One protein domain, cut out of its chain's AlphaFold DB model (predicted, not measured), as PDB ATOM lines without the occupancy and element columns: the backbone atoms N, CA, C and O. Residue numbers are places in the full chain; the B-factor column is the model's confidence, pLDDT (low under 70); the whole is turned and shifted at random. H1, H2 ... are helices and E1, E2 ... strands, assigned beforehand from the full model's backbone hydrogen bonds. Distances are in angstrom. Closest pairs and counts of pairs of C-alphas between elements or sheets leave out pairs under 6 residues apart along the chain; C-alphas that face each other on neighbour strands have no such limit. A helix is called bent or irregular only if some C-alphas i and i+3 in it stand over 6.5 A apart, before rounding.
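Overview. This is residues 59 to 142 and 151 to 253 of the 493 residues of an uncharacterized protein of Sphingobacterium alimentarium (UniProt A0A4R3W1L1). A strongly twisted sheet of three strands, E1, E2 and E3, with helix H3 over one face, makes one end of a long body; H1 and the bent helix H2 make the other, H1 packing on the arm H2b, which runs straight into E1. The hairpin E4 E5 sits between the ends. The printed part has 187 residues with three named helices and six named strands, H1 H2 E1 E2 E3 H3 E4 E5 E6, of mixed class; the sheet, E1 - E2 - E3, is antiparallel. It is loose, radius of gyration of the C-alphas 20.2 A, spanning 66 by 39 by 28 A.

Along the chain. Find C-alpha 119 at (2.743, 24.262, 42.334), where E1, residues 119 to 127, begins its 23.4 A; it bends by 52 degrees at residue 124. E2 is residues 132 to 139, E3 160 to 164, and H3 167 to 178, irregular, with C-alphas 168 and 171 7.5 A apart. From C-alpha 65 at (-5.482, 16.495, 38.785), H1 runs 23.9 A to 81. H2, 89 to 118, was assigned as one helix by its hydrogen bonds but is bent, C-alphas 98 and 101 being 7.8 A apart; its arms are H2a, 89 to 98, and H2b, 101 to 118, 26.5 A. E4 is 192 to 196, E5 199 to 205, E6 237 to 239.

Arrangement. In the hairpin E1 and E2, N 120 and O 138 are 2.8 A apart; between E2 and E3, N 133 and O 163, 2.7 A. H3, on the sheet in two layers, a helix on one face of a sheet, has a height of 9.6 A; its closest C-alphas to E1 are Lys 174 and Ile 123, 7.7 A. H1 touches H2b, closest C-alphas Val 73 and Cys 108, 6.0 A. In the hairpin E4 and E5, N 194 and O 201 are 2.9 A apart. E6 pairs with no named strand; its C-alpha 238 is 7.2 A from that of Ser 70 in H1, their closest pair. Every O i to N i+4 pair is within hydrogen-bond range in H1, H2a and H2b; H3 has 6 of 8.

Size, cuts and confidence. The farthest C-alphas, Lys 88 and Asp 129, are 68.1 A apart. Residues 143 to 150 are not printed, a gap of 10.8 A between C-alphas 142 and 151. The links H3 to E4 and E5 to E6 are long. Look for pLDDT under 70 in 71 residues, among them 203 to 232.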
ATOM      1  N   LEU A  59     -15.720  20.979  37.519       48.84
ATOM      2  CA  LEU A  59     -14.676  20.468  36.626       48.84
ATOM      3  C   LEU A  59     -15.078  19.039  36.242       48.84
ATOM      4  O   LEU A  59     -15.202  18.195  37.132       48.84
ATOM      5  N   PRO A  60     -15.313  18.735  34.950       56.12
ATOM      6  CA  PRO A  60     -15.559  17.363  34.527       56.12
ATOM      7  C   PRO A  60     -14.410  16.496  35.044       56.12
ATOM      8  O   PRO A  60     -13.259  16.887  34.867       56.12
ATOM      9  N   TYR A  61     -14.702  15.342  35.660       61.62
ATOM     10  CA  TYR A  61     -13.706  14.432  36.257       61.62
ATOM     11  C   TYR A  61     -12.428  14.309  35.412       61.62
ATOM     12  O   TYR A  61     -11.326  14.394  35.942       61.62
ATOM     13  N   LYS A  62     -12.586  14.225  34.085       60.31
ATOM     14  CA  LYS A  62     -11.520  14.143  33.074       60.31
ATOM     15  C   LYS A  62     -10.432  15.231  33.173       60.31
ATOM     16  O   LYS A  62      -9.317  14.987  32.730       60.31
ATOM     17  N   HIS A  63     -10.741  16.397  33.731       64.19
ATOM     18  CA  HIS A  63      -9.839  17.551  33.827       64.19
ATOM     19  C   HIS A  63      -9.326  17.817  35.246       64.19
ATOM     20  O   HIS A  63      -8.709  18.850  35.478       64.19
ATOM     21  N   SER A  64      -9.600  16.917  36.191       72.06
ATOM     22  CA  SER A  64      -9.090  17.012  37.559       72.06
ATOM     23  C   SER A  64      -7.682  16.426  37.684       72.06
ATOM     24  O   SER A  64      -7.335  15.494  36.957       72.06
ATOM     25  N   ASP A  65      -6.883  16.922  38.628       74.06
ATOM     26  CA  ASP A  65      -5.482  16.495  38.785       74.06
ATOM     27  C   ASP A  65      -5.392  15.013  39.150       74.06
ATOM     28  O   ASP A  65      -4.571  14.290  38.590       74.06
ATOM     29  N   TYR A  66      -6.298  14.520  40.006       82.75
ATOM     30  CA  TYR A  66      -6.348  13.095  40.329       82.75
ATOM     31  C   TYR A  66      -6.639  12.243  39.090       82.75
ATOM     32  O   TYR A  66      -6.029  11.187  38.915       82.75
ATOM     33  N   ALA A  67      -7.539  12.685  38.204       83.31
ATOM     34  CA  ALA A  67      -7.835  11.957  36.973       83.31
ATOM     35  C   ALA A  67      -6.682  12.021  35.964       83.31
ATOM     36  O   ALA A  67      -6.421  11.024  35.290       83.31
ATOM     37  N   ILE A  68      -5.982  13.157  35.873       84.12
ATOM     38  CA  ILE A  68      -4.795  13.317  35.024       84.12
ATOM     39  C   ILE A  68      -3.689  12.372  35.496       84.12
ATOM     40  O   ILE A  68      -3.212  11.567  34.699       84.12
ATOM     41  N   VAL A  69      -3.347  12.392  36.788       87.94
ATOM     42  CA  VAL A  69      -2.342  11.485  37.364       87.94
ATOM     43  C   VAL A  69      -2.769  10.031  37.186       87.94
ATOM     44  O   VAL A  69      -1.991   9.224  36.692       87.94
ATOM     45  N   SER A  70      -4.024   9.691  37.495       90.75
ATOM     46  CA  SER A  70      -4.541   8.326  37.323       90.75
ATOM     47  C   SER A  70      -4.401   7.827  35.883       90.75
ATOM     48  O   SER A  70      -4.030   6.675  35.659       90.75
ATOM     49  N   ARG A  71      -4.688   8.689  34.900       90.38
ATOM     50  CA  ARG A  71      -4.548   8.371  33.479       90.38
ATOM     51  C   ARG A  71      -3.082   8.183  33.093       90.38
ATOM     52  O   ARG A  71      -2.765   7.169  32.482       90.38
ATOM     53  N   ASN A  72      -2.197   9.090  33.497       90.88
ATOM     54  CA  ASN A  72      -0.773   8.995  33.176       90.88
ATOM     55  C   ASN A  72      -0.107   7.776  33.834       90.88
ATOM     56  O   ASN A  72       0.678   7.084  33.187       90.88
ATOM     57  N   VAL A  73      -0.440   7.481  35.098       94.81
ATOM     58  CA  VAL A  73       0.020   6.277  35.809       94.81
ATOM     59  C   VAL A  73      -0.427   5.031  35.057       94.81
ATOM     60  O   VAL A  73       0.379   4.131  34.819       94.81
ATOM     61  N   LYS A  74      -1.700   4.991  34.640       95.06
ATOM     62  CA  LYS A  74      -2.240   3.886  33.853       95.06
ATOM     63  C   LYS A  74      -1.483   3.708  32.538       95.06
ATOM     64  O   LYS A  74      -0.946   2.632  32.306       95.06
ATOM     65  N   GLU A  75      -1.422   4.748  31.711       94.38
ATOM     66  CA  GLU A  75      -0.774   4.712  30.395       94.38
ATOM     67  C   GLU A  75       0.705   4.300  30.512       94.38
ATOM     68  O   GLU A  75       1.182   3.445  29.765       94.38
ATOM     69  N   SER A  76       1.426   4.849  31.496       94.81
ATOM     70  CA  SER A  76       2.849   4.556  31.712       94.81
ATOM     71  C   SER A  76       3.083   3.121  32.173       94.81
ATOM     72  O   SER A  76       4.013   2.459  31.708       94.81
ATOM     73  N   PHE A  77       2.237   2.616  33.073       96.06
ATOM     74  CA  PHE A  77       2.377   1.259  33.581       96.06
ATOM     75  C   PHE A  77       1.909   0.211  32.565       96.06
ATOM     76  O   PHE A  77       2.582  -0.801  32.398       96.06
ATOM     77  N   GLU A  78       0.834   0.465  31.810       94.88
ATOM     78  CA  GLU A  78       0.420  -0.394  30.690       94.88
ATOM     79  C   GLU A  78       1.501  -0.455  29.608       94.88
ATOM     80  O   GLU A  78       1.811  -1.538  29.118       94.88
ATOM     81  N   LYS A  79       2.147   0.675  29.292       94.56
ATOM     82  CA  LYS A  79       3.299   0.701  28.382       94.56
ATOM     83  C   LYS A  79       4.472  -0.125  28.915       94.56
ATOM     84  O   LYS A  79       5.119  -0.821  28.144       94.56
ATOM     85  N   TRP A  80       4.743  -0.087  30.220       94.44
ATOM     86  CA  TRP A  80       5.771  -0.938  30.830       94.44
ATOM     87  C   TRP A  80       5.388  -2.430  30.842       94.44
ATOM     88  O   TRP A  80       6.256  -3.294  30.708       94.44
ATOM     89  N   LEU A  81       4.098  -2.748  30.981       92.56
ATOM     90  CA  LEU A  81       3.574  -4.116  30.907       92.56
ATOM     91  C   LEU A  81       3.589  -4.693  29.489       92.56
ATOM     92  O   LEU A  81       3.429  -5.906  29.343       92.56
ATOM     93  N   GLN A  82       3.771  -3.878  28.449       91.94
ATOM     94  CA  GLN A  82       3.944  -4.394  27.096       91.94
ATOM     95  C   GLN A  82       5.243  -5.202  27.014       91.94
ATOM     96  O   GLN A  82       6.299  -4.792  27.504       91.94
ATOM     97  N   LYS A  83       5.147  -6.387  26.409       88.38
ATOM     98  CA  LYS A  83       6.306  -7.221  26.104       88.38
ATOM     99  C   LYS A  83       7.161  -6.508  25.058       88.38
ATOM    100  O   LYS A  83       6.637  -6.091  24.025       88.38
ATOM    101  N   GLY A  84       8.459  -6.375  25.319       84.69
ATOM    102  CA  GLY A  84       9.386  -5.813  24.337       84.69
ATOM    103  C   GLY A  84       9.543  -6.727  23.118       84.69
ATOM    104  O   GLY A  84       9.479  -7.948  23.246       84.69
ATOM    105  N   GLU A  85       9.804  -6.152  21.941       84.50
ATOM    106  CA  GLU A  85      10.015  -6.901  20.687       84.50
ATOM    107  C   GLU A  85      11.109  -7.980  20.812       84.50
ATOM    108  O   GLU A  85      10.984  -9.070  20.258       84.50
ATOM    109  N   PHE A  86      12.140  -7.707  21.616       90.88
ATOM    110  CA  PHE A  86      13.289  -8.592  21.837       90.88
ATOM    111  C   PHE A  86      13.269  -9.313  23.195       90.88
ATOM    112  O   PHE A  86      14.245  -9.964  23.560       90.88
ATOM    113  N   GLU A  87      12.183  -9.200  23.962       92.56
ATOM    114  CA  GLU A  87      12.060  -9.824  25.282       92.56
ATOM    115  C   GLU A  87      11.541 -11.261  25.147       92.56
ATOM    116  O   GLU A  87      10.509 -11.513  24.516       92.56
ATOM    117  N   LYS A  88      12.222 -12.240  25.748       93.81
ATOM    118  CA  LYS A  88      11.711 -13.621  25.761       93.81
ATOM    119  C   LYS A  88      10.499 -13.724  26.687       93.81
ATOM    120  O   LYS A  88      10.414 -13.027  27.690       93.81
ATOM    121  N   SER A  89       9.562 -14.632  26.396       91.06
ATOM    122  CA  SER A  89       8.346 -14.782  27.220       91.06
ATOM    123  C   SER A  89       8.653 -15.122  28.685       91.06
ATOM    124  O   SER A  89       8.021 -14.581  29.581       91.06
ATOM    125  N   THR A  90       9.671 -15.947  28.938       91.62
ATOM    126  CA  THR A  90      10.107 -16.292  30.302       91.62
ATOM    127  C   THR A  90      10.723 -15.104  31.044       91.62
ATOM    128  O   THR A  90      10.508 -14.943  32.242       91.62
ATOM    129  N   GLU A  91      11.468 -14.246  30.342       91.56
ATOM    130  CA  GLU A  91      12.043 -13.017  30.901       91.56
ATOM    131  C   GLU A  91      10.953 -11.988  31.207       91.56
ATOM    132  O   GLU A  91      10.977 -11.383  32.278       91.56
ATOM    133  N   TYR A  92       9.966 -11.871  30.316       93.06
ATOM    134  CA  TYR A  92       8.773 -11.055  30.509       93.06
ATOM    135  C   TYR A  92       7.998 -11.464  31.762       93.06
ATOM    136  O   TYR A  92       7.768 -10.640  32.646       93.06
ATOM    137  N   GLU A  93       7.634 -12.744  31.877       91.31
ATOM    138  CA  GLU A  93       6.900 -13.263  33.036       91.31
ATOM    139  C   GLU A  93       7.675 -13.037  34.335       91.31
ATOM    140  O   GLU A  93       7.101 -12.591  35.333       91.31
ATOM    141  N   ARG A  94       8.995 -13.273  34.314       92.06
ATOM    142  CA  ARG A  94       9.870 -13.020  35.460       92.06
ATOM    143  C   ARG A  94       9.879 -11.539  35.843       92.06
ATOM    144  O   ARG A  94       9.622 -11.226  37.000       92.06
ATOM    145  N   ARG A  95      10.102 -10.626  34.889       93.62
ATOM    146  CA  ARG A  95      10.104  -9.171  35.125       93.62
ATOM    147  C   ARG A  95       8.768  -8.692  35.680       93.62
ATOM    148  O   ARG A  95       8.744  -7.914  36.628       93.62
ATOM    149  N   VAL A  96       7.653  -9.134  35.101       93.12
ATOM    150  CA  VAL A  96       6.319  -8.751  35.577       93.12
ATOM    151  C   VAL A  96       6.108  -9.274  37.000       93.12
ATOM    152  O   VAL A  96       5.672  -8.515  37.864       93.12
ATOM    153  N   LYS A  97       6.488 -10.517  37.302       91.06
ATOM    154  CA  LYS A  97       6.342 -11.088  38.648       91.06
ATOM    155  C   LYS A  97       7.223 -10.409  39.699       91.06
ATOM    156  O   LYS A  97       6.750 -10.143  40.799       91.06
ATOM    157  N   GLU A  98       8.478 -10.129  39.369       92.69
ATOM    158  CA  GLU A  98       9.472  -9.626  40.324       92.69
ATOM    159  C   GLU A  98       9.423  -8.099  40.482       92.69
ATOM    160  O   GLU A  98       9.636  -7.588  41.581       92.69
ATOM    161  N   ASN A  99       9.095  -7.350  39.422       94.44
ATOM    162  CA  ASN A  99       9.308  -5.900  39.399       94.44
ATOM    163  C   ASN A  99       8.019  -5.071  39.385       94.44
ATOM    164  O   ASN A  99       8.105  -3.858  39.582       94.44
ATOM    165  N   SER A 100       6.836  -5.665  39.174       93.88
ATOM    166  CA  SER A 100       5.598  -4.882  38.996       93.88
ATOM    167  C   SER A 100       5.298  -3.940  40.159       93.88
ATOM    168  O   SER A 100       4.907  -2.804  39.919       93.88
ATOM    169  N   ASN A 101       5.497  -4.370  41.410       93.75
ATOM    170  CA  ASN A 101       5.203  -3.530  42.578       93.75
ATOM    171  C   ASN A 101       6.139  -2.311  42.655       93.75
ATOM    172  O   ASN A 101       5.680  -1.169  42.712       93.75
ATOM    173  N   SER A 102       7.449  -2.560  42.564       93.69
ATOM    174  CA  SER A 102       8.460  -1.500  42.569       93.69
ATOM    175  C   SER A 102       8.240  -0.521  41.413       93.69
ATOM    176  O   SER A 102       8.156   0.687  41.629       93.69
ATOM    177  N   LYS A 103       8.014  -1.035  40.195       95.44
ATOM    178  CA  LYS A 103       7.818  -0.178  39.024       95.44
ATOM    179  C   LYS A 103       6.517   0.619  39.074       95.44
ATOM    180  O   LYS A 103       6.500   1.782  38.677       95.44
ATOM    181  N   PHE A 104       5.433   0.019  39.565       95.88
ATOM    182  CA  PHE A 104       4.168   0.726  39.758       95.88
ATOM    183  C   PHE A 104       4.327   1.876  40.760       95.88
ATOM    184  O   PHE A 104       3.860   2.984  40.497       95.88
ATOM    185  N   SER A 105       5.033   1.634  41.868       94.25
ATOM    186  CA  SER A 105       5.322   2.654  42.880       94.25
ATOM    187  C   SER A 105       6.187   3.787  42.319       94.25
ATOM    188  O   SER A 105       5.834   4.951  42.484       94.25
ATOM    189  N   GLU A 106       7.254   3.464  41.582       93.12
ATOM    190  CA  GLU A 106       8.126   4.440  40.907       93.12
ATOM    191  C   GLU A 106       7.334   5.367  39.968       93.12
ATOM    192  O   GLU A 106       7.484   6.587  40.008       93.12
ATOM    193  N   ILE A 107       6.438   4.797  39.153       94.69
ATOM    194  CA  ILE A 107       5.581   5.564  38.239       94.69
ATOM    195  C   ILE A 107       4.608   6.458  39.015       94.69
ATOM    196  O   ILE A 107       4.442   7.624  38.662       94.69
ATOM    197  N   CYS A 108       3.981   5.942  40.078       93.12
ATOM    198  CA  CYS A 108       3.075   6.737  40.912       93.12
ATOM    199  C   CYS A 108       3.790   7.945  41.532       93.12
ATOM    200  O   CYS A 108       3.246   9.048  41.511       93.12
ATOM    201  N   VAL A 109       5.006   7.751  42.046       89.38
ATOM    202  CA  VAL A 109       5.832   8.827  42.610       89.38
ATOM    203  C   VAL A 109       6.188   9.851  41.538       89.38
ATOM    204  O   VAL A 109       5.934  11.036  41.733       89.38
ATOM    205  N   SER A 110       6.688   9.407  40.383       86.81
ATOM    206  CA  SER A 110       7.099  10.310  39.303       86.81
ATOM    207  C   SER A 110       5.949  11.186  38.793       86.81
ATOM    208  O   SER A 110       6.118  12.389  38.593       86.81
ATOM    209  N   GLU A 111       4.750  10.621  38.612       87.25
ATOM    210  CA  GLU A 111       3.586  11.408  38.187       87.25
ATOM    211  C   GLU A 111       3.099  12.371  39.279       87.25
ATOM    212  O   GLU A 111       2.674  13.485  38.970       87.25
ATOM    213  N   MET A 112       3.211  11.990  40.556       84.56
ATOM    214  CA  MET A 112       2.938  12.899  41.672       84.56
ATOM    215  C   MET A 112       3.935  14.064  41.703       84.56
ATOM    216  O   MET A 112       3.517  15.214  41.800       84.56
ATOM    217  N   GLU A 113       5.235  13.810  41.550       78.75
ATOM    218  CA  GLU A 113       6.278  14.846  41.532       78.75
ATOM    219  C   GLU A 113       6.075  15.881  40.416       78.75
ATOM    220  O   GLU A 113       6.334  17.073  40.612       78.75
ATOM    221  N   LYS A 114       5.543  15.467  39.260       76.44
ATOM    222  CA  LYS A 114       5.172  16.393  38.177       76.44
ATOM    223  C   LYS A 114       4.085  17.376  38.607       76.44
ATOM    224  O   LYS A 114       4.198  18.558  38.307       76.44
ATOM    225  N   ILE A 115       3.066  16.923  39.338       75.00
ATOM    226  CA  ILE A 115       2.037  17.822  39.889       75.00
ATOM    227  C   ILE A 115       2.629  18.722  40.974       75.00
ATOM    228  O   ILE A 115       2.379  19.927  40.987       75.00
ATOM    229  N   ILE A 116       3.455  18.161  41.858       73.50
ATOM    230  CA  ILE A 116       4.064  18.893  42.975       73.50
ATOM    231  C   ILE A 116       4.961  20.025  42.470       73.50
ATOM    232  O   ILE A 116       4.861  21.153  42.950       73.50
ATOM    233  N   SER A 117       5.801  19.744  41.473       68.19
ATOM    234  CA  SER A 117       6.740  20.714  40.894       68.19
ATOM    235  C   SER A 117       6.061  21.866  40.146       68.19
ATOM    236  O   SER A 117       6.659  22.929  39.988       68.19
ATOM    237  N   GLN A 118       4.807  21.695  39.721       65.06
ATOM    238  CA  GLN A 118       4.031  22.738  39.043       65.06
ATOM    239  C   GLN A 118       3.351  23.712  40.016       65.06
ATOM    240  O   GLN A 118       2.905  24.790  39.600       65.06
ATOM    241  N   VAL A 119       3.305  23.382  41.311       66.81
ATOM    242  CA  VAL A 119       2.743  24.262  42.334       66.81
ATOM    243  C   VAL A 119       3.702  25.396  42.661       66.81
ATOM    244  O   VAL A 119       4.790  25.218  43.204       66.81
ATOM    245  N   SER A 120       3.237  26.613  42.412       65.94
ATOM    246  CA  SER A 120       3.878  27.834  42.874       65.94
ATOM    247  C   SER A 120       3.132  28.418  44.074       65.94
ATOM    248  O   SER A 120       1.930  28.242  44.250       65.94
ATOM    249  N   MET A 121       3.863  29.130  44.926       71.25
ATOM    250  CA  MET A 121       3.320  29.857  46.077       71.25
ATOM    251  C   MET A 121       3.626  31.342  45.941       71.25
ATOM    252  O   MET A 121       4.739  31.693  45.534       71.25
ATOM    253  N   ARG A 122       2.671  32.189  46.326       71.75
ATOM    254  CA  ARG A 122       2.805  33.648  46.386       71.75
ATOM    255  C   ARG A 122       2.399  34.152  47.769       71.75
ATOM    256  O   ARG A 122       1.337  33.770  48.248       71.75
ATOM    257  N   ILE A 123       3.189  35.049  48.358       76.69
ATOM    258  CA  ILE A 123       2.799  35.776  49.574       76.69
ATOM    259  C   ILE A 123       1.665  36.749  49.241       76.69
ATOM    260  O   ILE A 123       1.729  37.488  48.256       76.69
ATOM    261  N   ILE A 124       0.621  36.739  50.062       79.62
ATOM    262  CA  ILE A 124      -0.510  37.664  49.965       79.62
ATOM    263  C   ILE A 124      -0.337  38.787  50.975       79.62
ATOM    264  O   ILE A 124      -0.349  39.957  50.607       79.62
ATOM    265  N   GLN A 125      -0.171  38.419  52.244       81.31
ATOM    266  CA  GLN A 125      -0.070  39.356  53.354       81.31
ATOM    267  C   GLN A 125       0.738  38.758  54.504       81.31
ATOM    268  O   GLN A 125       0.926  37.542  54.572       81.31
ATOM    269  N   TYR A 126       1.198  39.630  55.395       83.56
ATOM    270  CA  TYR A 126       1.794  39.265  56.672       83.56
ATOM    271  C   TYR A 126       0.932  39.841  57.791       83.56
ATOM    272  O   TYR A 126       0.621  41.032  57.775       83.56
ATOM    273  N   ASP A 127       0.529  38.989  58.721       80.75
ATOM    274  CA  ASP A 127      -0.150  39.344  59.955       80.75
ATOM    275  C   ASP A 127       0.910  39.510  61.048       80.75
ATOM    276  O   ASP A 127       1.461  38.528  61.546       80.75
ATOM    277  N   ALA A 128       1.231  40.763  61.369       83.75
ATOM    278  CA  ALA A 128       2.259  41.099  62.346       83.75
ATOM    279  C   ALA A 128       1.849  40.760  63.785       83.75
ATOM    280  O   ALA A 128       2.721  40.446  64.589       83.75
ATOM    281  N   ASP A 129       0.549  40.777  64.095       78.69
ATOM    282  CA  ASP A 129       0.049  40.497  65.445       78.69
ATOM    283  C   ASP A 129       0.230  39.018  65.806       78.69
ATOM    284  O   ASP A 129       0.443  38.671  66.967       78.69
ATOM    285  N   ASN A 130       0.163  38.144  64.797       75.25
ATOM    286  CA  ASN A 130       0.307  36.696  64.954       75.25
ATOM    287  C   ASN A 130       1.626  36.152  64.397       75.25
ATOM    288  O   ASN A 130       1.882  34.951  64.472       75.25
ATOM    289  N   GLU A 131       2.451  37.029  63.829       78.06
ATOM    290  CA  GLU A 131       3.693  36.690  63.140       78.06
ATOM    291  C   GLU A 131       3.493  35.643  62.020       78.06
ATOM    292  O   GLU A 131       4.252  34.677  61.902       78.06
ATOM    293  N   LEU A 132       2.453  35.818  61.186       74.44
ATOM    294  CA  LEU A 132       2.040  34.855  60.153       74.44
ATOM    295  C   LEU A 132       2.081  35.428  58.730       74.44
ATOM    296  O   LEU A 132       1.357  36.361  58.393       74.44
ATOM    297  N   PHE A 133       2.824  34.793  57.827       75.62
ATOM    298  CA  PHE A 133       2.652  34.976  56.386       75.62
ATOM    299  C   PHE A 133       1.493  34.138  55.860       75.62
ATOM    300  O   PHE A 133       1.395  32.945  56.143       75.62
ATOM    301  N   ILE A 134       0.669  34.754  55.017       73.75
ATOM    302  CA  ILE A 134      -0.388  34.083  54.268       73.75
ATOM    303  C   ILE A 134       0.071  33.886  52.825       73.75
ATOM    304  O   ILE A 134       0.407  34.857  52.142       73.75
ATOM    305  N   PHE A 135       0.029  32.650  52.333       71.69
ATOM    306  CA  PHE A 135       0.332  32.321  50.941       71.69
ATOM    307  C   PHE A 135      -0.909  31.912  50.173       71.69
ATOM    308  O   PHE A 135      -1.786  31.243  50.707       71.69
ATOM    309  N   LYS A 136      -0.924  32.232  48.880       68.88
ATOM    310  CA  LYS A 136      -1.789  31.594  47.893       68.88
ATOM    311  C   LYS A 136      -0.984  30.583  47.095       68.88
ATOM    312  O   LYS A 136       0.092  30.920  46.591       68.88
ATOM    313  N   PHE A 137      -1.538  29.395  46.900       67.06
ATOM    314  CA  PHE A 137      -1.042  28.480  45.883       67.06
ATOM    315  C   PHE A 137      -1.545  28.891  44.499       67.06
ATOM    316  O   PHE A 137      -2.692  29.301  44.322       67.06
ATOM    317  N   ARG A 138      -0.677  28.792  43.498       58.44
ATOM    318  CA  ARG A 138      -0.990  29.050  42.096       58.44
ATOM    319  C   ARG A 138      -0.333  27.973  41.252       58.44
ATOM    320  O   ARG A 138       0.841  27.675  41.455       58.44
ATOM    321  N   ASN A 139      -1.050  27.413  40.290       54.59
ATOM    322  CA  ASN A 139      -0.411  26.552  39.304       54.59
ATOM    323  C   ASN A 139       0.447  27.418  38.364       54.59
ATOM    324  O   ASN A 139       0.035  28.524  38.006       54.59
ATOM    325  N   SER A 140       1.660  26.979  38.034       45.06
ATOM    326  CA  SER A 140       2.494  27.709  37.076       45.06
ATOM    327  C   SER A 140       1.913  27.552  35.664       45.06
ATOM    328  O   SER A 140       1.633  26.445  35.218       45.06
ATOM    329  N   ASP A 141       1.737  28.660  34.939       43.22
ATOM    330  CA  ASP A 141       1.179  28.699  33.573       43.22
ATOM    331  C   ASP A 141       2.114  28.071  32.504       43.22
ATOM    332  O   ASP A 141       1.940  28.269  31.300       43.22
ATOM    333  N   HIS A 142       3.134  27.312  32.914       35.91
ATOM    334  CA  HIS A 142       4.187  26.794  32.046       35.91
ATOM    335  C   HIS A 142       3.879  25.380  31.538       35.91
ATOM    336  O   HIS A 142       4.647  24.448  31.752       35.91
ATOM    337  N   ALA A 151      -6.340  22.463  29.698       40.75
ATOM    338  CA  ALA A 151      -5.579  22.289  30.946       40.75
ATOM    339  C   ALA A 151      -5.430  23.604  31.752       40.75
ATOM    340  O   ALA A 151      -4.985  23.605  32.894       40.75
ATOM    341  N   ARG A 152      -5.863  24.738  31.181       40.38
ATOM    342  CA  ARG A 152      -5.699  26.105  31.713       40.38
ATOM    343  C   ARG A 152      -6.543  26.461  32.950       40.38
ATOM    344  O   ARG A 152      -6.615  27.638  33.291       40.38
ATOM    345  N   ARG A 153      -7.243  25.522  33.599       43.16
ATOM    346  CA  ARG A 153      -8.175  25.863  34.701       43.16
ATOM    347  C   ARG A 153      -8.201  24.943  35.925       43.16
ATOM    348  O   ARG A 153      -9.004  25.204  36.815       43.16
ATOM    349  N   SER A 154      -7.351  23.928  36.046       43.16
ATOM    350  CA  SER A 154      -7.370  23.069  37.244       43.16
ATOM    351  C   SER A 154      -6.244  23.426  38.206       43.16
ATOM    352  O   SER A 154      -5.149  22.889  38.118       43.16
ATOM    353  N   LEU A 155      -6.510  24.435  39.034       44.31
ATOM    354  CA  LEU A 155      -6.112  24.588  40.439       44.31
ATOM    355  C   LEU A 155      -6.440  26.044  40.810       44.31
ATOM    356  O   LEU A 155      -5.551  26.872  41.003       44.31
ATOM    357  N   ASP A 156      -7.725  26.400  40.925       45.22
ATOM    358  CA  ASP A 156      -8.047  27.497  41.845       45.22
ATOM    359  C   ASP A 156      -7.969  26.909  43.254       45.22
ATOM    360  O   ASP A 156      -8.976  26.681  43.927       45.22
ATOM    361  N   LEU A 157      -6.737  26.610  43.688       47.91
ATOM    362  CA  LEU A 157      -6.430  26.522  45.103       47.91
ATOM    363  C   LEU A 157      -6.567  27.946  45.637       47.91
ATOM    364  O   LEU A 157      -5.594  28.619  45.969       47.91
ATOM    365  N   SER A 158      -7.806  28.396  45.794       45.81
ATOM    366  CA  SER A 158      -8.200  29.465  46.714       45.81
ATOM    367  C   SER A 158      -7.937  29.057  48.175       45.81
ATOM    368  O   SER A 158      -8.617  29.488  49.096       45.81
ATOM    369  N   LYS A 159      -6.946  28.189  48.393       55.91
ATOM    370  CA  LYS A 159      -6.537  27.643  49.668       55.91
ATOM    371  C   LYS A 159      -5.312  28.417  50.092       55.91
ATOM    372  O   LYS A 159      -4.303  28.472  49.384       55.91
ATOM    373  N   PHE A 160      -5.474  29.075  51.223       59.19
ATOM    374  CA  PHE A 160      -4.432  29.856  51.843       59.19
ATOM    375  C   PHE A 160      -3.548  28.931  52.676       59.19
ATOM    376  O   PHE A 160      -4.041  28.000  53.312       59.19
ATOM    377  N   ALA A 161      -2.245  29.175  52.660       65.38
ATOM    378  CA  ALA A 161      -1.325  28.602  53.630       65.38
ATOM    379  C   ALA A 161      -0.941  29.655  54.653       65.38
ATOM    380  O   ALA A 161      -0.829  30.828  54.301       65.38
ATOM    381  N   PHE A 162      -0.645  29.217  55.871       68.06
ATOM    382  CA  PHE A 162      -0.129  30.080  56.922       68.06
ATOM    383  C   PHE A 162       1.260  29.607  57.331       68.06
ATOM    384  O   PHE A 162       1.528  28.409  57.418       68.06
ATOM    385  N   LEU A 163       2.139  30.567  57.564       71.75
ATOM    386  CA  LEU A 163       3.546  30.352  57.846       71.75
ATOM    387  C   LEU A 163       3.962  31.269  58.988       71.75
ATOM    388  O   LEU A 163       3.921  32.484  58.829       71.75
ATOM    389  N   SER A 164       4.406  30.702  60.103       70.94
ATOM    390  CA  SER A 164       4.933  31.503  61.205       70.94
ATOM    391  C   SER A 164       6.362  31.959  60.914       70.94
ATOM    392  O   SER A 164       7.247  31.130  60.707       70.94
ATOM    393  N   VAL A 165       6.573  33.276  60.871       71.38
ATOM    394  CA  VAL A 165       7.893  33.913  60.760       71.38
ATOM    395  C   VAL A 165       7.928  35.063  61.753       71.38
ATOM    396  O   VAL A 165       7.099  35.967  61.612       71.38
ATOM    397  N   PRO A 166       8.891  35.086  62.694       76.12
ATOM    398  CA  PRO A 166       9.016  36.171  63.657       76.12
ATOM    399  C   PRO A 166       9.073  37.538  62.981       76.12
ATOM    400  O   PRO A 166       9.710  37.693  61.934       76.12
ATOM    401  N   PHE A 167       8.480  38.548  63.611       77.75
ATOM    402  CA  PHE A 167       8.408  39.911  63.089       77.75
ATOM    403  C   PHE A 167       9.794  40.455  62.728       77.75
ATOM    404  O   PHE A 167       9.983  41.053  61.669       77.75
ATOM    405  N   SER A 168      10.800  40.147  63.554       80.25
ATOM    406  CA  SER A 168      12.204  40.533  63.346       80.25
ATOM    407  C   SER A 168      12.833  39.980  62.059       80.25
ATOM    408  O   SER A 168      13.829  40.519  61.581       80.25
ATOM    409  N   GLN A 169      12.270  38.912  61.491       77.38
ATOM    410  CA  GLN A 169      12.761  38.249  60.281       77.38
ATOM    411  C   GLN A 169      11.823  38.441  59.085       77.38
ATOM    412  O   GLN A 169      12.216  38.149  57.955       77.38
ATOM    413  N   ALA A 170      10.606  38.943  59.308       80.31
ATOM    414  CA  ALA A 170       9.543  38.967  58.314       80.31
ATOM    415  C   ALA A 170       9.891  39.802  57.076       80.31
ATOM    416  O   ALA A 170       9.710  39.344  55.950       80.31
ATOM    417  N   GLU A 171      10.445  41.002  57.257       82.12
ATOM    418  CA  GLU A 171      10.813  41.868  56.132       82.12
ATOM    419  C   GLU A 171      11.875  41.214  55.237       82.12
ATOM    420  O   GLU A 171      11.724  41.158  54.013       82.12
ATOM    421  N   ARG A 172      12.915  40.647  55.858       77.94
ATOM    422  CA  ARG A 172      13.962  39.909  55.149       77.94
ATOM    423  C   ARG A 172      13.389  38.683  54.446       77.94
ATOM    424  O   ARG A 172      13.654  38.496  53.266       77.94
ATOM    425  N   PHE A 173      12.568  37.894  55.137       76.88
ATOM    426  CA  PHE A 173      11.917  36.720  54.567       76.88
ATOM    427  C   PHE A 173      11.079  37.080  53.335       76.88
ATOM    428  O   PHE A 173      11.217  36.448  52.293       76.88
ATOM    429  N   LYS A 174      10.242  38.122  53.425       80.62
ATOM    430  CA  LYS A 174       9.414  38.581  52.305       80.62
ATOM    431  C   LYS A 174      10.279  39.005  51.125       80.62
ATOM    432  O   LYS A 174      10.017  38.591  50.001       80.62
ATOM    433  N   LYS A 175      11.328  39.789  51.384       76.81
ATOM    434  CA  LYS A 175      12.271  40.245  50.363       76.81
ATOM    435  C   LYS A 175      12.984  39.072  49.689       76.81
ATOM    436  O   LYS A 175      13.053  39.044  48.466       76.81
ATOM    437  N   ASP A 176      13.459  38.099  50.459       72.06
ATOM    438  CA  ASP A 176      14.144  36.910  49.947       72.06
ATOM    439  C   ASP A 176      13.177  36.003  49.154       72.06
ATOM    440  O   ASP A 176      13.546  35.456  48.115       72.06
ATOM    441  N   PHE A 177      11.916  35.900  49.588       71.81
ATOM    442  CA  PHE A 177      10.868  35.132  48.908       71.81
ATOM    443  C   PHE A 177      10.374  35.798  47.609       71.81
ATOM    444  O   PHE A 177      10.067  35.101  46.644       71.81
ATOM    445  N   GLU A 178      10.263  37.131  47.572       71.69
ATOM    446  CA  GLU A 178       9.733  37.892  46.427       71.69
ATOM    447  C   GLU A 178      10.808  38.282  45.398       71.69
ATOM    448  O   GLU A 178      10.508  38.326  44.206       71.69
ATOM    449  N   ASN A 179      12.065  38.506  45.809       61.88
ATOM    450  CA  ASN A 179      13.173  38.849  44.899       61.88
ATOM    451  C   ASN A 179      13.640  37.684  44.020       61.88
ATOM    452  O   ASN A 179      14.585  37.828  43.236       61.88
ATOM    453  N   SER A 180      13.011  36.515  44.122       52.78
ATOM    454  CA  SER A 180      13.389  35.364  43.325       52.78
ATOM    455  C   SER A 180      12.946  35.509  41.860       52.78
ATOM    456  O   SER A 180      11.967  34.907  41.434       52.78
ATOM    457  N   ASN A 181      13.760  36.207  41.056       41.84
ATOM    458  CA  ASN A 181      13.977  35.900  39.629       41.84
ATOM    459  C   ASN A 181      14.657  34.525  39.434       41.84
ATOM    460  O   ASN A 181      14.946  34.092  38.318       41.84
ATOM    461  N   TYR A 182      14.949  33.831  40.532       42.88
ATOM    462  CA  TYR A 182      15.377  32.452  40.537       42.88
ATOM    463  C   TYR A 182      14.206  31.578  40.096       42.88
ATOM    464  O   TYR A 182      13.135  31.609  40.693       42.88
ATOM    465  N   TYR A 183      14.444  30.764  39.068       37.00
ATOM    466  CA  TYR A 183      13.824  29.453  38.937       37.00
ATOM    467  C   TYR A 183      14.053  28.739  40.262       37.00
ATOM    468  O   TYR A 183      15.085  28.103  40.478       37.00
ATOM    469  N   VAL A 184      13.152  28.966  41.207       36.06
ATOM    470  CA  VAL A 184      13.182  28.269  42.466       36.06
ATOM    471  C   VAL A 184      12.888  26.836  42.048       36.06
ATOM    472  O   VAL A 184      11.763  26.513  41.670       36.06
ATOM    473  N   ASN A 185      13.898  25.969  42.127       35.84
ATOM    474  CA  ASN A 185      13.644  24.633  42.634       35.84
ATOM    475  C   ASN A 185      13.011  24.874  44.010       35.84
ATOM    476  O   ASN A 185      13.707  24.899  45.024       35.84
ATOM    477  N   LYS A 186      11.704  25.192  44.033       46.00
ATOM    478  CA  LYS A 186      10.857  25.169  45.220       46.00
ATOM    479  C   LYS A 186      10.809  23.695  45.506       46.00
ATOM    480  O   LYS A 186       9.888  23.007  45.081       46.00
ATOM    481  N   VAL A 187      11.868  23.181  46.120       41.31
ATOM    482  CA  VAL A 187      11.799  21.844  46.650       41.31
ATOM    483  C   VAL A 187      10.980  22.019  47.903       41.31
ATOM    484  O   VAL A 187      11.471  22.376  48.973       41.31
ATOM    485  N   ILE A 188       9.673  21.897  47.704       49.41
ATOM    486  CA  ILE A 188       8.750  21.718  48.798       49.41
ATOM    487  C   ILE A 188       8.988  20.280  49.251       49.41
ATOM    488  O   ILE A 188       8.310  19.345  48.827       49.41
ATOM    489  N   PHE A 189      10.070  20.098  50.006       41.78
ATOM    490  CA  PHE A 189      10.393  18.822  50.606       41.78
ATOM    491  C   PHE A 189       9.285  18.482  51.581       41.78
ATOM    492  O   PHE A 189       8.779  19.327  52.331       41.78
ATOM    493  N   GLY A 190       8.885  17.222  51.555       50.03
ATOM    494  CA  GLY A 190       7.982  16.751  52.568       50.03
ATOM    495  C   GLY A 190       6.595  17.401  52.479       50.03
ATOM    496  O   GLY A 190       5.979  17.587  53.525       50.03
ATOM    497  N   LEU A 191       6.040  17.667  51.291       59.56
ATOM    498  CA  LEU A 191       4.599  17.911  51.215       59.56
ATOM    499  C   LEU A 191       3.810  16.614  51.435       59.56
ATOM    500  O   LEU A 191       3.836  15.721  50.593       59.56
ATOM    501  N   LYS A 192       3.061  16.514  52.532       72.44
ATOM    502  CA  LYS A 192       1.929  15.595  52.592       72.44
ATOM    503  C   LYS A 192       0.857  16.142  51.660       72.44
ATOM    504  O   LYS A 192       0.481  17.313  51.752       72.44
ATOM    505  N   TRP A 193       0.377  15.283  50.776       78.88
ATOM    506  CA  TRP A 193      -0.713  15.589  49.870       78.88
ATOM    507  C   TRP A 193      -1.930  14.760  50.224       78.88
ATOM    508  O   TRP A 193      -1.830  13.638  50.724       78.88
ATOM    509  N   SER A 194      -3.095  15.324  49.962       79.62
ATOM    510  CA  SER A 194      -4.365  14.638  50.133       79.62
ATOM    511  C   SER A 194      -5.282  14.967  48.970       79.62
ATOM    512  O   SER A 194      -5.077  15.926  48.224       79.62
ATOM    513  N   LYS A 195      -6.289  14.130  48.794       81.56
ATOM    514  CA  LYS A 195      -7.314  14.275  47.776       81.56
ATOM    515  C   LYS A 195      -8.551  14.892  48.423       81.56
ATOM    516  O   LYS A 195      -9.016  14.405  49.445       81.56
ATOM    517  N   ILE A 196      -9.098  15.945  47.828       74.69
ATOM    518  CA  ILE A 196     -10.406  16.501  48.208       74.69
ATOM    519  C   ILE A 196     -11.272  16.508  46.952       74.69
ATOM    520  O   ILE A 196     -10.954  17.186  45.972       74.69
ATOM    521  N   GLY A 197     -12.345  15.716  46.944       75.25
ATOM    522  CA  GLY A 197     -13.101  15.466  45.714       75.25
ATOM    523  C   GLY A 197     -12.205  14.791  44.674       75.25
ATOM    524  O   GLY A 197     -11.754  13.682  44.902       75.25
ATOM    525  N   ASN A 198     -11.910  15.445  43.549       75.56
ATOM    526  CA  ASN A 198     -10.941  14.937  42.561       75.56
ATOM    527  C   ASN A 198      -9.676  15.804  42.437       75.56
ATOM    528  O   ASN A 198      -8.883  15.618  41.515       75.56
ATOM    529  N   GLN A 199      -9.487  16.760  43.343       74.94
ATOM    530  CA  GLN A 199      -8.326  17.645  43.345       74.94
ATOM    531  C   GLN A 199      -7.263  17.139  44.309       74.94
ATOM    532  O   GLN A 199      -7.582  16.610  45.378       74.94
ATOM    533  N   LEU A 200      -6.003  17.332  43.930       78.19
ATOM    534  CA  LEU A 200      -4.857  17.056  44.787       78.19
ATOM    535  C   LEU A 200      -4.452  18.345  45.499       78.19
ATOM    536  O   LEU A 200      -4.295  19.386  44.863       78.19
ATOM    537  N   VAL A 201      -4.302  18.285  46.821       72.75
ATOM    538  CA  VAL A 201      -3.992  19.460  47.640       72.75
ATOM    539  C   VAL A 201      -2.844  19.197  48.622       72.75
ATOM    540  O   VAL A 201      -2.789  18.116  49.215       72.75
ATOM    541  N   PRO A 202      -1.947  20.175  48.841       72.81
ATOM    542  CA  PRO A 202      -0.928  20.091  49.884       72.81
ATOM    543  C   PRO A 202      -1.548  20.329  51.270       72.81
ATOM    544  O   PRO A 202      -2.165  21.368  51.491       72.81
ATOM    545  N   THR A 203      -1.373  19.389  52.207       68.75
ATOM    546  CA  THR A 203      -1.938  19.427  53.577       68.75
ATOM    547  C   THR A 203      -0.896  19.658  54.669       68.75
ATOM    548  O   THR A 203      -1.183  20.263  55.701       68.75
ATOM    549  N   LYS A 204       0.351  19.240  54.459       65.19
ATOM    550  CA  LYS A 204       1.470  19.574  55.358       65.19
ATOM    551  C   LYS A 204       2.753  19.694  54.559       65.19
ATOM    552  O   LYS A 204       2.843  19.022  53.550       65.19
ATOM    553  N   GLY A 205       3.743  20.465  54.997       59.84
ATOM    554  CA  GLY A 205       5.119  20.231  54.551       59.84
ATOM    555  C   GLY A 205       6.108  21.330  54.877       59.84
ATOM    556  O   GLY A 205       5.836  22.177  55.723       59.84
ATOM    557  N   ILE A 206       7.279  21.265  54.248       57.19
ATOM    558  CA  ILE A 206       8.417  22.127  54.562       57.19
ATOM    559  C   ILE A 206       8.755  22.964  53.328       57.19
ATOM    560  O   ILE A 206       8.914  22.458  52.220       57.19
ATOM    561  N   ILE A 207       8.861  24.274  53.524       57.44
ATOM    562  CA  ILE A 207       9.318  25.210  52.497       57.44
ATOM    563  C   ILE A 207      10.824  25.396  52.681       57.44
ATOM    564  O   ILE A 207      11.262  26.070  53.608       57.44
ATOM    565  N   ALA A 208      11.620  24.818  51.784       53.31
ATOM    566  CA  ALA A 208      13.031  25.160  51.659       53.31
ATOM    567  C   ALA A 208      13.192  26.246  50.586       53.31
ATOM    568  O   ALA A 208      12.656  26.123  49.483       53.31
ATOM    569  N   VAL A 209      13.933  27.311  50.899       50.78
ATOM    570  CA  VAL A 209      14.267  28.362  49.931       50.78
ATOM    571  C   VAL A 209      15.784  28.419  49.823       50.78
ATOM    572  O   VAL A 209      16.484  28.718  50.787       50.78
ATOM    573  N   SER A 210      16.308  28.100  48.643       44.81
ATOM    574  CA  SER A 210      17.742  28.138  48.360       44.81
ATOM    575  C   SER A 210      18.070  29.228  47.349       44.81
ATOM    576  O   SER A 210      17.400  29.327  46.319       44.81
ATOM    577  N   GLU A 211      19.154  29.969  47.571       46.44
ATOM    578  CA  GLU A 211      19.776  30.741  46.495       46.44
ATOM    579  C   GLU A 211      20.439  29.784  45.494       46.44
ATOM    580  O   GLU A 211      20.968  28.729  45.866       46.44
ATOM    581  N   LYS A 212      20.433  30.151  44.208       42.38
ATOM    582  CA  LYS A 212      21.073  29.364  43.144       42.38
ATOM    583  C   LYS A 212      22.546  29.111  43.499       42.38
ATOM    584  O   LYS A 212      23.274  30.052  43.789       42.38
ATOM    585  N   ASN A 213      22.977  27.850  43.430       43.44
ATOM    586  CA  ASN A 213      24.342  27.390  43.735       43.44
ATOM    587  C   ASN A 213      24.775  27.498  45.212       43.44
ATOM    588  O   ASN A 213      25.966  27.410  45.503       43.44
ATOM    589  N   THR A 214      23.835  27.638  46.150       48.19
ATOM    590  CA  THR A 214      24.116  27.526  47.592       48.19
ATOM    591  C   THR A 214      23.437  26.291  48.173       48.19
ATOM    592  O   THR A 214      22.434  25.818  47.633       48.19
ATOM    593  N   LYS A 215      23.977  25.745  49.276       49.44
ATOM    594  CA  LYS A 215      23.256  24.720  50.045       49.44
ATOM    595  C   LYS A 215      21.882  25.286  50.426       49.44
ATOM    596  O   LYS A 215      21.824  26.443  50.853       49.44
ATOM    597  N   PRO A 216      20.794  24.513  50.277       50.22
ATOM    598  CA  PRO A 216      19.469  24.999  50.614       50.22
ATOM    599  C   PRO A 216      19.443  25.487  52.058       50.22
ATOM    600  O   PRO A 216      19.768  24.740  52.979       50.22
ATOM    601  N   LYS A 217      19.058  26.752  52.257       48.00
ATOM    602  CA  LYS A 217      18.650  27.217  53.578       48.00
ATOM    603  C   LYS A 217      17.265  26.636  53.809       48.00
ATOM    604  O   LYS A 217      16.264  27.094  53.257       48.00
ATOM    605  N   ILE A 218      17.232  25.545  54.560       46.00
ATOM    606  CA  ILE A 218      15.981  24.962  55.012       46.00
ATOM    607  C   ILE A 218      15.398  25.972  55.997       46.00
ATOM    608  O   ILE A 218      15.937  26.170  57.083       46.00
ATOM    609  N   PHE A 219      14.313  26.637  55.611       50.06
ATOM    610  CA  PHE A 219      13.474  27.330  56.577       50.06
ATOM    611  C   PHE A 219      12.643  26.236  57.243       50.06
ATOM    612  O   PHE A 219      11.523  25.940  56.824       50.06
ATOM    613  N   SER A 220      13.260  25.536  58.197       35.47
ATOM    614  CA  SER A 220      12.633  24.446  58.931       35.47
ATOM    615  C   SER A 220      11.617  25.035  59.895       35.47
ATOM    616  O   SER A 220      11.887  25.349  61.048       35.47
ATOM    617  N   ALA A 221      10.394  25.163  59.421       37.56
ATOM    618  CA  ALA A 221       9.265  25.080  60.314       37.56
ATOM    619  C   ALA A 221       8.260  24.125  59.680       37.56
ATOM    620  O   ALA A 221       8.033  24.127  58.472       37.56
ATOM    621  N   GLY A 222       7.748  23.203  60.491       38.31
ATOM    622  CA  GLY A 222       6.710  22.275  60.072       38.31
ATOM    623  C   GLY A 222       5.459  23.078  59.760       38.31
ATOM    624  O   GLY A 222       4.707  23.430  60.665       38.31
ATOM    625  N   TYR A 223       5.255  23.406  58.488       47.88
ATOM    626  CA  TYR A 223       4.117  24.206  58.077       47.88
ATOM    627  C   TYR A 223       2.898  23.304  57.992       47.88
ATOM    628  O   TYR A 223       2.856  22.310  57.259       47.88
ATOM    629  N   HIS A 224       1.902  23.642  58.800       46.28
ATOM    630  CA  HIS A 224       0.590  23.035  58.737       46.28
ATOM    631  C   HIS A 224      -0.247  23.864  57.769       46.28
ATOM    632  O   HIS A 224      -0.607  25.004  58.064       46.28
ATOM    633  N   PHE A 225      -0.536  23.305  56.594       53.09
ATOM    634  CA  PHE A 225      -1.508  23.917  55.704       53.09
ATOM    635  C   PHE A 225      -2.881  23.692  56.329       53.09
ATOM    636  O   PHE A 225      -3.400  22.580  56.321       53.09
ATOM    637  N   VAL A 226      -3.459  24.740  56.914       49.56
ATOM    638  CA  VAL A 226      -4.849  24.692  57.364       49.56
ATOM    639  C   VAL A 226      -5.721  24.845  56.128       49.56
ATOM    640  O   VAL A 226      -5.972  25.956  55.659       49.56
ATOM    641  N   ILE A 227      -6.153  23.721  55.565       54.03
ATOM    642  CA  ILE A 227      -7.135  23.725  54.490       54.03
ATOM    643  C   ILE A 227      -8.521  23.857  55.138       54.03
ATOM    644  O   ILE A 227      -8.884  23.023  55.966       54.03
ATOM    645  N   PRO A 228      -9.330  24.868  54.777       43.56
ATOM    646  CA  PRO A 228     -10.726  24.885  55.185       43.56
ATOM    647  C   PRO A 228     -11.405  23.629  54.606       43.56
ATOM    648  O   PRO A 228     -11.372  23.433  53.393       43.56
ATOM    649  N   ASP A 229     -11.963  22.785  55.480       50.69
ATOM    650  CA  ASP A 229     -12.546  21.444  55.245       50.69
ATOM    651  C   ASP A 229     -11.588  20.235  55.311       50.69
ATOM    652  O   ASP A 229     -11.432  19.474  54.354       50.69
ATOM    653  N   ASP A 230     -11.036  19.970  56.501       53.84
ATOM    654  CA  ASP A 230     -10.346  18.705  56.822       53.84
ATOM    655  C   ASP A 230     -11.257  17.460  56.744       53.84
ATOM    656  O   ASP A 230     -10.774  16.351  56.532       53.84
ATOM    657  N   ASN A 231     -12.583  17.619  56.846       54.59
ATOM    658  CA  ASN A 231     -13.522  16.492  56.952       54.59
ATOM    659  C   ASN A 231     -13.691  15.662  55.660       54.59
ATOM    660  O   ASN A 231     -14.213  14.555  55.733       54.59
ATOM    661  N   ASN A 232     -13.253  16.167  54.499       66.56
ATOM    662  CA  ASN A 232     -13.354  15.479  53.200       66.56
ATOM    663  C   ASN A 232     -11.979  15.156  52.585       66.56
ATOM    664  O   ASN A 232     -11.867  14.976  51.370       66.56
ATOM    665  N   GLN A 233     -10.922  15.139  53.402       74.81
ATOM    666  CA  GLN A 233      -9.585  14.758  52.957       74.81
ATOM    667  C   GLN A 233      -9.460  13.236  52.882       74.81
ATOM    668  O   GLN A 233      -9.542  12.531  53.885       74.81
ATOM    669  N   GLU A 234      -9.225  12.735  51.678       84.62
ATOM    670  CA  GLU A 234      -8.890  11.345  51.409       84.62
ATOM    671  C   GLU A 234      -7.386  11.194  51.174       84.62
ATOM    672  O   GLU A 234      -6.708  12.091  50.665       84.62
ATOM    673  N   ASP A 235      -6.862  10.017  51.500       87.38
ATOM    674  CA  ASP A 235      -5.503   9.654  51.121       87.38
ATOM    675  C   ASP A 235      -5.393   9.432  49.604       87.38
ATOM    676  O   ASP A 235      -6.357   9.050  48.926       87.38
ATOM    677  N   ILE A 236      -4.200   9.644  49.055       89.81
ATOM    678  CA  ILE A 236      -3.947   9.452  47.628       89.81
ATOM    679  C   ILE A 236      -3.550   7.999  47.415       89.81
ATOM    680  O   ILE A 236      -2.421   7.583  47.680       89.81
ATOM    681  N   ILE A 237      -4.521   7.226  46.931       92.44
ATOM    682  CA  ILE A 237      -4.363   5.799  46.677       92.44
ATOM    683  C   ILE A 237      -4.529   5.533  45.185       92.44
ATOM    684  O   ILE A 237      -5.585   5.815  44.604       92.44
ATOM    685  N   PHE A 238      -3.509   4.920  44.590       94.19
ATOM    686  CA  PHE A 238      -3.565   4.350  43.248       94.19
ATOM    687  C   PHE A 238      -3.544   2.835  43.363       94.19
ATOM    688  O   PHE A 238      -2.785   2.265  44.139       94.19
ATOM    689  N   SER A 239      -4.388   2.157  42.596       95.00
ATOM    690  CA  SER A 239      -4.369   0.696  42.562       95.00
ATOM    691  C   SER A 239      -4.650   0.202  41.164       95.00
ATOM    692  O   SER A 239      -5.535   0.750  40.499       95.00
ATOM    693  N   THR A 240      -3.977  -0.867  40.754       93.56
ATOM    694  CA  THR A 240      -4.160  -1.451  39.420       93.56
ATOM    695  C   THR A 240      -5.619  -1.845  39.169       93.56
ATOM    696  O   THR A 240      -6.138  -1.586  38.088       93.56
ATOM    697  N   SER A 241      -6.337  -2.327  40.190       92.06
ATOM    698  CA  SER A 241      -7.774  -2.635  40.108       92.06
ATOM    699  C   SER A 241      -8.639  -1.403  39.809       92.06
ATOM    700  O   SER A 241      -9.397  -1.413  38.840       92.06
ATOM    701  N   LYS A 242      -8.500  -0.312  40.580       91.56
ATOM    702  CA  LYS A 242      -9.220   0.958  40.333       91.56
ATOM    703  C   LYS A 242      -8.885   1.572  38.970       91.56
ATOM    704  O   LYS A 242      -9.763   2.141  38.327       91.56
ATOM    705  N   LEU A 243      -7.638   1.429  38.516       92.44
ATOM    706  CA  LEU A 243      -7.184   1.906  37.204       92.44
ATOM    707  C   LEU A 243      -7.581   0.969  36.047       92.44
ATOM    708  O   LEU A 243      -7.352   1.299  34.882       92.44
ATOM    709  N   LYS A 244      -8.225  -0.168  36.348       93.31
ATOM    710  CA  LYS A 244      -8.618  -1.208  35.384       93.31
ATOM    711  C   LYS A 244      -7.428  -1.786  34.609       93.31
ATOM    712  O   LYS A 244      -7.557  -2.090  33.428       93.31
ATOM    713  N   ILE A 245      -6.287  -1.929  35.278       90.69
ATOM    714  CA  ILE A 245      -5.086  -2.578  34.754       90.69
ATOM    715  C   ILE A 245      -5.112  -4.035  35.204       90.69
ATOM    716  O   ILE A 245      -5.134  -4.319  36.405       90.69
ATOM    717  N   GLN A 246      -5.112  -4.958  34.248       86.88
ATOM    718  CA  GLN A 246      -5.060  -6.389  34.528       86.88
ATOM    719  C   GLN A 246      -3.622  -6.891  34.438       86.88
ATOM    720  O   GLN A 246      -2.942  -6.663  33.441       86.88
ATOM    721  N   ILE A 247      -3.179  -7.598  35.478       86.19
ATOM    722  CA  ILE A 247      -1.900  -8.306  35.498       86.19
ATOM    723  C   ILE A 247      -2.208  -9.771  35.786       86.19
ATOM    724  O   ILE A 247      -2.751 -10.104  36.839       86.19
ATOM    725  N   ILE A 248      -1.917 -10.646  34.830       81.50
ATOM    726  CA  ILE A 248      -2.242 -12.068  34.951       81.50
ATOM    727  C   ILE A 248      -1.380 -12.685  36.058       81.50
ATOM    728  O   ILE A 248      -0.164 -12.518  36.072       81.50
ATOM    729  N   GLY A 249      -2.016 -13.400  36.989       79.75
ATOM    730  CA  GLY A 249      -1.320 -14.139  38.046       79.75
ATOM    731  C   GLY A 249      -0.744 -13.282  39.180       79.75
ATOM    732  O   GLY A 249      -0.023 -13.818  40.020       79.75
ATOM    733  N   ILE A 250      -1.058 -11.982  39.237       86.44
ATOM    734  CA  ILE A 250      -0.586 -11.072  40.290       86.44
ATOM    735  C   ILE A 250      -1.782 -10.390  40.954       86.44
ATOM    736  O   ILE A 250      -2.717  -9.943  40.292       86.44
ATOM    737  N   SER A 251      -1.753 -10.321  42.287       88.00
ATOM    738  CA  SER A 251      -2.768  -9.593  43.054       88.00
ATOM    739  C   SER A 251      -2.735  -8.094  42.729       88.00
ATOM    740  O   SER A 251      -1.676  -7.571  42.374       88.00
ATOM    741  N   PRO A 252      -3.862  -7.370  42.866       91.69
ATOM    742  CA  PRO A 252      -3.881  -5.931  42.646       91.69
ATOM    743  C   PRO A 252      -2.811  -5.212  43.472       91.69
ATOM    744  O   PRO A 252      -2.726  -5.391  44.685       91.69
ATOM    745  N   ILE A 253      -2.012  -4.386  42.802       93.88
ATOM    746  CA  ILE A 253      -0.962  -3.591  43.435       93.88
ATOM    747  C   ILE A 253      -1.599  -2.290  43.899       93.88
ATOM    748  O   ILE A 253      -2.387  -1.688  43.162       93.88
TER     749      ILE A 253